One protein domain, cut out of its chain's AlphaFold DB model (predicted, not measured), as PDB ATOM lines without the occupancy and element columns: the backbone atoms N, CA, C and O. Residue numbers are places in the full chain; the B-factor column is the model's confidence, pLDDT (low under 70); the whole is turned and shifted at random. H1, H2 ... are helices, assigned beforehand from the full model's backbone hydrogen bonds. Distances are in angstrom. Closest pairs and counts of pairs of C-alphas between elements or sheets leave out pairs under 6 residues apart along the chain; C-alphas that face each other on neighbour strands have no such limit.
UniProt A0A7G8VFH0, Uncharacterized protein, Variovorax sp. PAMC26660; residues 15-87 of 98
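AT A GLANCE: This is residues 15 to 87 of the 98 residues of an uncharacterized protein of Variovorax sp. PAMC26660 (UniProt A0A7G8VFH0). Two long helices, H1 and H2, meet as a T: the first residues of H2 sit by the middle of H1, and a short helix, H3, turns off at a corner from the far end of H2. A 13-residue loop folds back from the end of H1 to the start of H2. The printed part has 73 residues with three named helices, in the order H1, H2, H3, and no named strand; the class is all helix. It is loose, with a radius of gyration of the C-alphas of 15.5 A, and elongated, spanning 44 by 28 by 19 A.

IN THESE COORDINATES: H1 is residues 17 to 38, 30.8 A from first to last C-alpha, beginning with C-alpha 17 at (-48.067, -23.636, 29.765). H2 is residues 52 to 72, 30.5 A long, with C-alpha 52 at (-39.230, -20.260, 19.801). H3 is residues 77 to 86, and its C-alpha 86 is at (-28.974, -16.785, 49.035).

HOW THE PARTS SIT: H1 touches H2 with residues 23 to 30 alone, and H2 touches H1 with residues 52 to 56 alone. Their closest C-alphas, those of Gln 27 and Thr 55, are 5.5 A apart. The lines of H1 and H2 are about perpendicular, at 81 degrees. H2 touches H3 with residues 66 to 71 alone; the closest C-alphas, those of Ala 70 and Ile 77, are 5.5 A apart. The lines of H2 and H3 are about perpendicular, at 84 degrees. H1 and H3 are apart. In H1, H2 and H3 every O i to N i+4 pair is within hydrogen-bond range.

THE WHOLE: The two C-alphas farthest apart, those of Thr 40 and Asp 74, are 44.5 A apart. The printed part has no cut. The link from H1 to H2 is long, and the link from H2 to H3 is tight, with 4 residues. The mean pLDDT of the printed part is 91.0, and no printed residue is under 70.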
ATOM      1  N   LEU A  15     -43.892 -27.865  25.712       81.19
ATOM      2  CA  LEU A  15     -43.702 -27.438  27.091       81.19
ATOM      3  C   LEU A  15     -45.061 -27.240  27.785       81.19
ATOM      4  O   LEU A  15     -46.018 -26.819  27.129       81.19
ATOM      5  N   PRO A  16     -45.161 -27.495  29.103       89.06
ATOM      6  CA  PRO A  16     -46.330 -27.067  29.856       89.06
ATOM      7  C   PRO A  16     -46.459 -25.532  29.826       89.06
ATOM      8  O   PRO A  16     -45.485 -24.818  29.573       89.06
ATOM      9  N   VAL A  17     -47.683 -25.035  30.042       87.25
ATOM     10  CA  VAL A  17     -48.067 -23.636  29.765       87.25
ATOM     11  C   VAL A  17     -47.131 -22.633  30.438       87.25
ATOM     12  O   VAL A  17     -46.612 -21.747  29.771       87.25
ATOM     13  N   GLU A  18     -46.832 -22.819  31.723       88.75
ATOM     14  CA  GLU A  18     -45.969 -21.901  32.477       88.75
ATOM     15  C   GLU A  18     -44.544 -21.824  31.901       88.75
ATOM     16  O   GLU A  18     -43.955 -20.746  31.795       88.75
ATOM     17  N   GLN A  19     -43.983 -22.960  31.470       87.62
ATOM     18  CA  GLN A  19     -42.659 -22.998  30.844       87.62
ATOM     19  C   GLN A  19     -42.689 -22.398  29.436       87.62
ATOM     20  O   GLN A  19     -41.715 -21.769  29.016       87.62
ATOM     21  N   PHE A  20     -43.796 -22.562  28.709       89.62
ATOM     22  CA  PHE A  20     -43.983 -21.915  27.417       89.62
ATOM     23  C   PHE A  20     -44.085 -20.390  27.555       89.62
ATOM     24  O   PHE A  20     -43.434 -19.672  26.798       89.62
ATOM     25  N   ASP A  21     -44.810 -19.883  28.551       91.81
ATOM     26  CA  ASP A  21     -44.916 -18.445  28.824       91.81
ATOM     27  C   ASP A  21     -43.560 -17.839  29.196       91.81
ATOM     28  O   ASP A  21     -43.175 -16.787  28.673       91.81
ATOM     29  N   HIS A  22     -42.783 -18.531  30.037       91.00
ATOM     30  CA  HIS A  22     -41.412 -18.127  30.340       91.00
ATOM     31  C   HIS A  22     -40.547 -18.056  29.073       91.00
ATOM     32  O   HIS A  22     -39.870 -17.052  28.839       91.00
ATOM     33  N   LEU A  23     -40.631 -19.075  28.208       94.06
ATOM     34  CA  LEU A  23     -39.949 -19.086  26.915       94.06
ATOM     35  C   LEU A  23     -40.373 -17.897  26.045       94.06
ATOM     36  O   LEU A  23     -39.512 -17.234  25.471       94.06
ATOM     37  N   LYS A  24     -41.670 -17.586  25.952       94.25
ATOM     38  CA  LYS A  24     -42.174 -16.466  25.140       94.25
ATOM     39  C   LYS A  24     -41.706 -15.110  25.657       94.25
ATOM     40  O   LYS A  24     -41.367 -14.242  24.849       94.25
ATOM     41  N   ASN A  25     -41.657 -14.925  26.971       95.25
ATOM     42  CA  ASN A  25     -41.123 -13.702  27.568       95.25
ATOM     43  C   ASN A  25     -39.629 -13.554  27.272       95.25
ATOM     44  O   ASN A  25     -39.202 -12.495  26.818       95.25
ATOM     45  N   TYR A  26     -38.856 -14.628  27.438       95.69
ATOM     46  CA  TYR A  26     -37.427 -14.605  27.142       95.69
ATOM     47  C   TYR A  26     -37.142 -14.378  25.651       95.69
ATOM     48  O   TYR A  26     -36.284 -13.568  25.307       95.69
ATOM     49  N   GLN A  27     -37.915 -14.997  24.754       96.06
ATOM     50  CA  GLN A  27     -37.834 -14.739  23.314       96.06
ATOM     51  C   GLN A  27     -38.050 -13.259  23.001       96.06
ATOM     52  O   GLN A  27     -37.311 -12.703  22.199       96.06
ATOM     53  N   ARG A  28     -39.044 -12.614  23.624       96.44
ATOM     54  CA  ARG A  28     -39.315 -11.187  23.403       96.44
ATOM     55  C   ARG A  28     -38.131 -10.323  23.832       96.44
ATOM     56  O   ARG A  28     -37.790  -9.385  23.123       96.44
ATOM     57  N   SER A  29     -37.483 -10.654  24.949       96.25
ATOM     58  CA  SER A  29     -36.264  -9.968  25.390       96.25
ATOM     59  C   SER A  29     -35.096 -10.172  24.421       96.25
ATOM     60  O   SER A  29     -34.403  -9.209  24.106       96.25
ATOM     61  N   LEU A  30     -34.895 -11.394  23.916       96.06
ATOM     62  CA  LEU A  30     -33.870 -11.677  22.904       96.06
ATOM     63  C   LEU A  30     -34.150 -10.937  21.591       96.06
ATOM     64  O   LEU A  30     -33.237 -10.338  21.031       96.06
ATOM     65  N   GLN A  31     -35.405 -10.937  21.131       97.50
ATOM     66  CA  GLN A  31     -35.811 -10.212  19.929       97.50
ATOM     67  C   GLN A  31     -35.572  -8.712  20.090       97.50
ATOM     68  O   GLN A  31     -35.017  -8.093  19.198       97.50
ATOM     69  N   PHE A  32     -35.916  -8.138  21.246       97.19
ATOM     70  CA  PHE A  32     -35.681  -6.720  21.514       97.19
ATOM     71  C   PHE A  32     -34.194  -6.347  21.425       97.19
ATOM     72  O   PHE A  32     -33.852  -5.317  20.850       97.19
ATOM     73  N   ALA A  33     -33.305  -7.186  21.963       96.38
ATOM     74  CA  ALA A  33     -31.864  -6.973  21.845       96.38
ATOM     75  C   ALA A  33     -31.387  -7.076  20.384       96.38
ATOM     76  O   ALA A  33     -30.632  -6.217  19.933       96.38
ATOM     77  N   ALA A  34     -31.870  -8.076  19.640       96.19
ATOM     78  CA  ALA A  34     -31.537  -8.258  18.227       96.19
ATOM     79  C   ALA A  34     -32.047  -7.099  17.351       96.19
ATOM     80  O   ALA A  34     -31.320  -6.613  16.491       96.19
ATOM     81  N   ASP A  35     -33.268  -6.618  17.594       97.31
ATOM     82  CA  ASP A  35     -33.853  -5.468  16.896       97.31
ATOM     83  C   ASP A  35     -33.067  -4.183  17.182       97.31
ATOM     84  O   ASP A  35     -32.846  -3.374  16.281       97.31
ATOM     85  N   ALA A  36     -32.622  -3.995  18.430       96.88
ATOM     86  CA  ALA A  36     -31.799  -2.855  18.819       96.88
ATOM     87  C   ALA A  36     -30.425  -2.876  18.131       96.88
ATOM     88  O   ALA A  36     -29.956  -1.833  17.682       96.88
ATOM     89  N   GLU A  37     -29.801  -4.051  18.012       96.69
ATOM     90  CA  GLU A  37     -28.531  -4.230  17.300       96.69
ATOM     91  C   GLU A  37     -28.686  -4.027  15.784       96.69
ATOM     92  O   GLU A  37     -27.858  -3.365  15.159       96.69
ATOM     93  N   ALA A  38     -29.774  -4.533  15.198       95.69
ATOM     94  CA  ALA A  38     -30.088  -4.358  13.781       95.69
ATOM     95  C   ALA A  38     -30.568  -2.934  13.434       95.69
ATOM     96  O   ALA A  38     -30.569  -2.549  12.264       95.69
ATOM     97  N   GLY A  39     -31.002  -2.153  14.429       97.00
ATOM     98  CA  GLY A  39     -31.574  -0.816  14.253       97.00
ATOM     99  C   GLY A  39     -32.986  -0.805  13.651       97.00
ATOM    100  O   GLY A  39     -33.481   0.257  13.274       97.00
ATOM    101  N   THR A  40     -33.638  -1.963  13.538       95.62
ATOM    102  CA  THR A  40     -34.971  -2.113  12.942       95.62
ATOM    103  C   THR A  40     -35.705  -3.322  13.533       95.62
ATOM    104  O   THR A  40     -35.089  -4.378  13.697       95.62
ATOM    105  N   PRO A  41     -37.022  -3.220  13.801       96.06
ATOM    106  CA  PRO A  41     -37.829  -4.366  14.211       96.06
ATOM    107  C   PRO A  41     -37.839  -5.478  13.153       96.06
ATOM    108  O   PRO A  41     -38.021  -5.187  11.968       96.06
ATOM    109  N   ALA A  42     -37.677  -6.734  13.574       94.62
ATOM    110  CA  ALA A  42     -37.884  -7.908  12.725       94.62
ATOM    111  C   ALA A  42     -39.364  -8.310  12.630       94.62
ATOM    112  O   ALA A  42     -40.117  -8.265  13.608       94.62
ATOM    113  N   CYS A  43     -39.748  -8.824  11.469       92.62
ATOM    114  CA  CYS A  43     -40.939  -9.632  11.242       92.62
ATOM    115  C   CYS A  43     -40.583 -11.123  11.145       92.62
ATOM    116  O   CYS A  43     -39.433 -11.508  10.935       92.62
ATOM    117  N   GLU A  44     -41.591 -11.989  11.271       89.75
ATOM    118  CA  GLU A  44     -41.398 -13.430  11.105       89.75
ATOM    119  C   GLU A  44     -40.817 -13.762   9.720       89.75
ATOM    120  O   GLU A  44     -41.408 -13.437   8.692       89.75
ATOM    121  N   GLY A  45     -39.662 -14.435   9.715       88.75
ATOM    122  CA  GLY A  45     -38.924 -14.797   8.502       88.75
ATOM    123  C   GLY A  45     -37.718 -13.903   8.203       88.75
ATOM    124  O   GLY A  45     -36.885 -14.291   7.383       88.75
ATOM    125  N   ASP A  46     -37.580 -12.767   8.888       94.62
ATOM    126  CA  ASP A  46     -36.409 -11.900   8.754       94.62
ATOM    127  C   ASP A  46     -35.146 -12.550   9.336       94.62
ATOM    128  O   ASP A  46     -35.201 -13.434  10.192       94.62
ATOM    129  N   ALA A  47     -33.976 -12.092   8.880       92.81
ATOM    130  CA  ALA A  47     -32.688 -12.692   9.235       92.81
ATOM    131  C   ALA A  47     -32.401 -12.682  10.749       92.81
ATOM    132  O   ALA A  47     -31.815 -13.632  11.268       92.81
ATOM    133  N   HIS A  48     -32.823 -11.627  11.453       94.31
ATOM    134  CA  HIS A  48     -32.677 -11.481  12.904       94.31
ATOM    135  C   HIS A  48     -33.962 -11.801  13.677       94.31
ATOM    136  O   HIS A  48     -34.062 -11.497  14.867       94.31
ATOM    137  N   TRP A  49     -34.943 -12.442  13.033       96.50
ATOM    138  CA  TRP A  49     -36.101 -12.981  13.733       96.50
ATOM    139  C   TRP A  49     -35.701 -14.183  14.594       96.50
ATOM    140  O   TRP A  49     -35.165 -15.185  14.115       96.50
ATOM    141  N   ILE A  50     -36.009 -14.104  15.882       95.62
ATOM    142  CA  ILE A  50     -35.720 -15.133  16.869       95.62
ATOM    143  C   ILE A  50     -36.943 -16.032  17.020       95.62
ATOM    144  O   ILE A  50     -38.003 -15.621  17.488       95.62
ATOM    145  N   THR A  51     -36.790 -17.303  16.671       93.69
ATOM    146  CA  THR A  51     -37.834 -18.329  16.788       93.69
ATOM    147  C   THR A  51     -37.906 -18.934  18.192       93.69
ATOM    148  O   THR A  51     -36.918 -18.979  18.928       93.69
ATOM    149  N   ASN A  52     -39.055 -19.533  18.537       91.56
ATOM    150  CA  ASN A  52     -39.230 -20.260  19.801       91.56
ATOM    151  C   ASN A  52     -38.171 -21.365  20.002       91.56
ATOM    152  O   ASN A  52     -37.740 -21.622  21.124       91.56
ATOM    153  N   SER A  53     -37.762 -22.038  18.921       89.94
ATOM    154  CA  SER A  53     -36.755 -23.103  18.968       89.94
ATOM    155  C   SER A  53     -35.358 -22.559  19.263       89.94
ATOM    156  O   SER A  53     -34.641 -23.155  20.064       89.94
ATOM    157  N   GLN A  54     -34.984 -21.418  18.675       92.00
ATOM    158  CA  GLN A  54     -33.733 -20.731  19.015       92.00
ATOM    159  C   GLN A  54     -33.747 -20.281  20.476       92.00
ATOM    160  O   GLN A  54     -32.780 -20.515  21.195       92.00
ATOM    161  N   THR A  55     -34.864 -19.729  20.955       94.19
ATOM    162  CA  THR A  55     -35.009 -19.361  22.369       94.19
ATOM    163  C   THR A  55     -34.861 -20.565  23.296       94.19
ATOM    164  O   THR A  55     -34.127 -20.489  24.280       94.19
ATOM    165  N   LEU A  56     -35.501 -21.697  22.982       91.31
ATOM    166  CA  LEU A  56     -35.359 -22.920  23.774       91.31
ATOM    167  C   LEU A  56     -33.904 -23.403  23.803       91.31
ATOM    168  O   LEU A  56     -33.394 -23.744  24.867       91.31
ATOM    169  N   ALA A  57     -33.223 -23.395  22.655       90.56
ATOM    170  CA  ALA A  57     -31.810 -23.754  22.575       90.56
ATOM    171  C   ALA A  57     -30.936 -22.825  23.433       90.56
ATOM    172  O   ALA A  57     -30.065 -23.311  24.152       90.56
ATOM    173  N   HIS A  58     -31.211 -21.515  23.432       92.25
ATOM    174  CA  HIS A  58     -30.538 -20.555  24.308       92.25
ATOM    175  C   HIS A  58     -30.749 -20.879  25.790       92.25
ATOM    176  O   HIS A  58     -29.775 -20.916  26.539       92.25
ATOM    177  N   ILE A  59     -31.984 -21.149  26.228       90.50
ATOM    178  CA  ILE A  59     -32.271 -21.511  27.629       90.50
ATOM    179  C   ILE A  59     -31.485 -22.764  28.030       90.50
ATOM    180  O   ILE A  59     -30.806 -22.774  29.058       90.50
ATOM    181  N   LEU A  60     -31.531 -23.810  27.198       88.69
ATOM    182  CA  LEU A  60     -30.833 -25.069  27.463       88.69
ATOM    183  C   LEU A  60     -29.311 -24.890  27.501       88.69
ATOM    184  O   LEU A  60     -28.651 -25.479  28.356       88.69
ATOM    185  N   HIS A  61     -28.755 -24.054  26.622       89.88
ATOM    186  CA  HIS A  61     -27.330 -23.739  26.617       89.88
ATOM    187  C   HIS A  61     -26.895 -23.064  27.926       89.88
ATOM    188  O   HIS A  61     -25.960 -23.540  28.571       89.88
ATOM    189  N   HIS A  62     -27.608 -22.025  28.375       88.31
ATOM    190  CA  HIS A  62     -27.305 -21.349  29.644       88.31
ATOM    191  C   HIS A  62     -27.439 -22.291  30.843       88.31
ATOM    192  O   HIS A  62     -26.585 -22.289  31.729       88.31
ATOM    193  N   HIS A  63     -28.464 -23.145  30.854       86.38
ATOM    194  CA  HIS A  63     -28.626 -24.146  31.904       86.38
ATOM    195  C   HIS A  63     -27.463 -25.154  31.919       86.38
ATOM    196  O   HIS A  63     -26.980 -25.526  32.986       86.38
ATOM    197  N   GLY A  64     -26.968 -25.574  30.749       87.06
ATOM    198  CA  GLY A  64     -25.786 -26.434  30.634       87.06
ATOM    199  C   GLY A  64     -24.503 -25.769  31.146       87.06
ATOM    200  O   GLY A  64     -23.706 -26.406  31.839       87.06
ATOM    201  N   LEU A  65     -24.322 -24.474  30.870       87.06
ATOM    202  CA  LEU A  65     -23.206 -23.695  31.413       87.06
ATOM    203  C   LEU A  65     -23.285 -23.602  32.942       87.06
ATOM    204  O   LEU A  65     -22.301 -23.900  33.616       87.06
ATOM    205  N   LEU A  66     -24.458 -23.283  33.497       84.81
ATOM    206  CA  LEU A  66     -24.670 -23.249  34.948       84.81
ATOM    207  C   LEU A  66     -24.433 -24.616  35.596       84.81
ATOM    208  O   LEU A  66     -23.797 -24.690  36.644       84.81
ATOM    209  N   ALA A  67     -24.869 -25.704  34.957       86.31
ATOM    210  CA  ALA A  67     -24.604 -27.057  35.439       86.31
ATOM    211  C   ALA A  67     -23.103 -27.365  35.471       86.31
ATOM    212  O   ALA A  67     -22.619 -27.978  36.418       86.31
ATOM    213  N   THR A  68     -22.352 -26.898  34.471       88.62
ATOM    214  CA  THR A  68     -20.892 -27.053  34.431       88.62
ATOM    215  C   THR A  68     -20.219 -26.296  35.574       88.62
ATOM    216  O   THR A  68     -19.288 -26.816  36.185       88.62
ATOM    217  N   VAL A  69     -20.687 -25.085  35.890       86.81
ATOM    218  CA  VAL A  69     -20.180 -24.316  37.038       86.81
ATOM    219  C   VAL A  69     -20.513 -25.025  38.350       86.81
ATOM    220  O   VAL A  69     -19.616 -25.206  39.163       86.81
ATOM    221  N   ALA A  70     -21.747 -25.511  38.516       86.75
ATOM    222  CA  ALA A  70     -22.150 -26.266  39.700       86.75
ATOM    223  C   ALA A  70     -21.244 -27.487  39.936       86.75
ATOM    224  O   ALA A  70     -20.722 -27.659  41.033       86.75
ATOM    225  N   VAL A  71     -20.962 -28.268  38.885       86.88
ATOM    226  CA  VAL A  71     -20.041 -29.417  38.954       86.88
ATOM    227  C   VAL A  71     -18.622 -28.991  39.341       86.88
ATOM    228  O   VAL A  71     -17.982 -29.666  40.139       86.88
ATOM    229  N   ARG A  72     -18.119 -27.864  38.819       87.38
ATOM    230  CA  ARG A  72     -16.797 -27.326  39.203       87.38
ATOM    231  C   ARG A  72     -16.741 -26.851  40.654       87.38
ATOM    232  O   ARG A  72     -15.654 -26.788  41.215       87.38
ATOM    233  N   SER A  73     -17.887 -26.521  41.234       83.44
ATOM    234  CA  SER A  73     -18.042 -26.179  42.646       83.44
ATOM    235  C   SER A  73     -18.362 -27.392  43.526       83.44
ATOM    236  O   SER A  73     -18.692 -27.198  44.689       83.44
ATOM    237  N   ASP A  74     -18.288 -28.617  42.991       88.25
ATOM    238  CA  ASP A  74     -18.658 -29.865  43.680       88.25
ATOM    239  C   ASP A  74     -20.111 -29.869  44.205       88.25
ATOM    240  O   ASP A  74     -20.445 -30.438  45.242       88.25
ATOM    241  N   MET A  75     -21.014 -29.201  43.476       85.31
ATOM    242  CA  MET A  75     -22.427 -29.073  43.828       85.31
ATOM    243  C   MET A  75     -23.340 -29.621  42.729       85.31
ATOM    244  O   MET A  75     -23.115 -29.452  41.530       85.31
ATOM    245  N   HIS A  76     -24.467 -30.206  43.138       86.75
ATOM    246  CA  HIS A  76     -25.592 -30.416  42.228       86.75
ATOM    247  C   HIS A  76     -26.256 -29.077  41.869       86.75
ATOM    248  O   HIS A  76     -26.286 -28.149  42.678       86.75
ATOM    249  N   ILE A  77     -26.855 -28.989  40.675       85.31
ATOM    250  CA  ILE A  77     -27.408 -27.726  40.158       85.31
ATOM    251  C   ILE A  77     -28.504 -27.115  41.045       85.31
ATOM    252  O   ILE A  77     -28.521 -25.905  41.220       85.31
ATOM    253  N   GLY A  78     -29.386 -27.927  41.640       86.38
ATOM    254  CA  GLY A  78     -30.435 -27.430  42.540       86.38
ATOM    255  C   GLY A  78     -29.853 -26.691  43.755       86.38
ATOM    256  O   GLY A  78     -30.094 -25.493  43.896       86.38
ATOM    257  N   PRO A  79     -29.031 -27.365  44.584       87.44
ATOM    258  CA  PRO A  79     -28.311 -26.729  45.687       87.44
ATOM    259  C   PRO A  79     -27.456 -25.529  45.264       87.44
ATOM    260  O   PRO A  79     -27.440 -24.523  45.965       87.44
ATOM    261  N   PHE A  80     -26.783 -25.609  44.113       88.88
ATOM    262  CA  PHE A  80     -25.980 -24.506  43.582       88.88
ATOM    263  C   PHE A  80     -26.830 -23.262  43.297       88.88
ATOM    264  O   PHE A  80     -26.472 -22.164  43.711       88.88
ATOM    265  N   VAL A  81     -27.979 -23.423  42.635       87.25
ATOM    266  CA  VAL A  81     -28.905 -22.313  42.351       87.25
ATOM    267  C   VAL A  81     -29.469 -21.725  43.645       87.25
ATOM    268  O   VAL A  81     -29.564 -20.506  43.762       87.25
ATOM    269  N   SER A  82     -29.800 -22.559  44.637       87.50
ATOM    270  CA  SER A  82     -30.239 -22.075  45.951       87.50
ATOM    271  C   SER A  82     -29.150 -21.272  46.665       87.50
ATOM    272  O   SER A  82     -29.433 -20.176  47.139       87.50
ATOM    273  N   ALA A  83     -27.910 -21.764  46.694       86.62
ATOM    274  CA  ALA A  83     -26.783 -21.048  47.291       86.62
ATOM    275  C   ALA A  83     -26.475 -19.737  46.547       86.62
ATOM    276  O   ALA A  83     -26.204 -18.722  47.182       86.62
ATOM    277  N   LEU A  84     -26.581 -19.724  45.210       87.38
ATOM    278  CA  LEU A  84     -26.443 -18.507  44.404       87.38
ATOM    279  C   LEU A  84     -27.509 -17.471  44.775       87.38
ATOM    280  O   LEU A  84     -27.191 -16.297  44.933       87.38
ATOM    281  N   TYR A  85     -28.760 -17.907  44.926       88.88
ATOM    282  CA  TYR A  85     -29.874 -17.037  45.299       88.88
ATOM    283  C   TYR A  85     -29.717 -16.450  46.709       88.88
ATOM    284  O   TYR A  85     -30.025 -15.280  46.918       88.88
ATOM    285  N   MET A  86     -29.215 -17.241  47.660       93.00
ATOM    286  CA  MET A  86     -28.974 -16.785  49.035       93.00
ATOM    287  C   MET A  86     -27.692 -15.952  49.182       93.00
ATOM    288  O   MET A  86     -27.538 -15.250  50.178       93.00
ATOM    289  N   GLY A  87     -26.799 -15.975  48.185       87.12
ATOM    290  CA  GLY A  87     -25.509 -15.280  48.230       87.12
ATOM    291  C   GLY A  87     -24.409 -16.049  48.969       87.12
ATOM    292  O   GLY A  87     -23.390 -15.462  49.320       87.12
TER     293      GLY A  87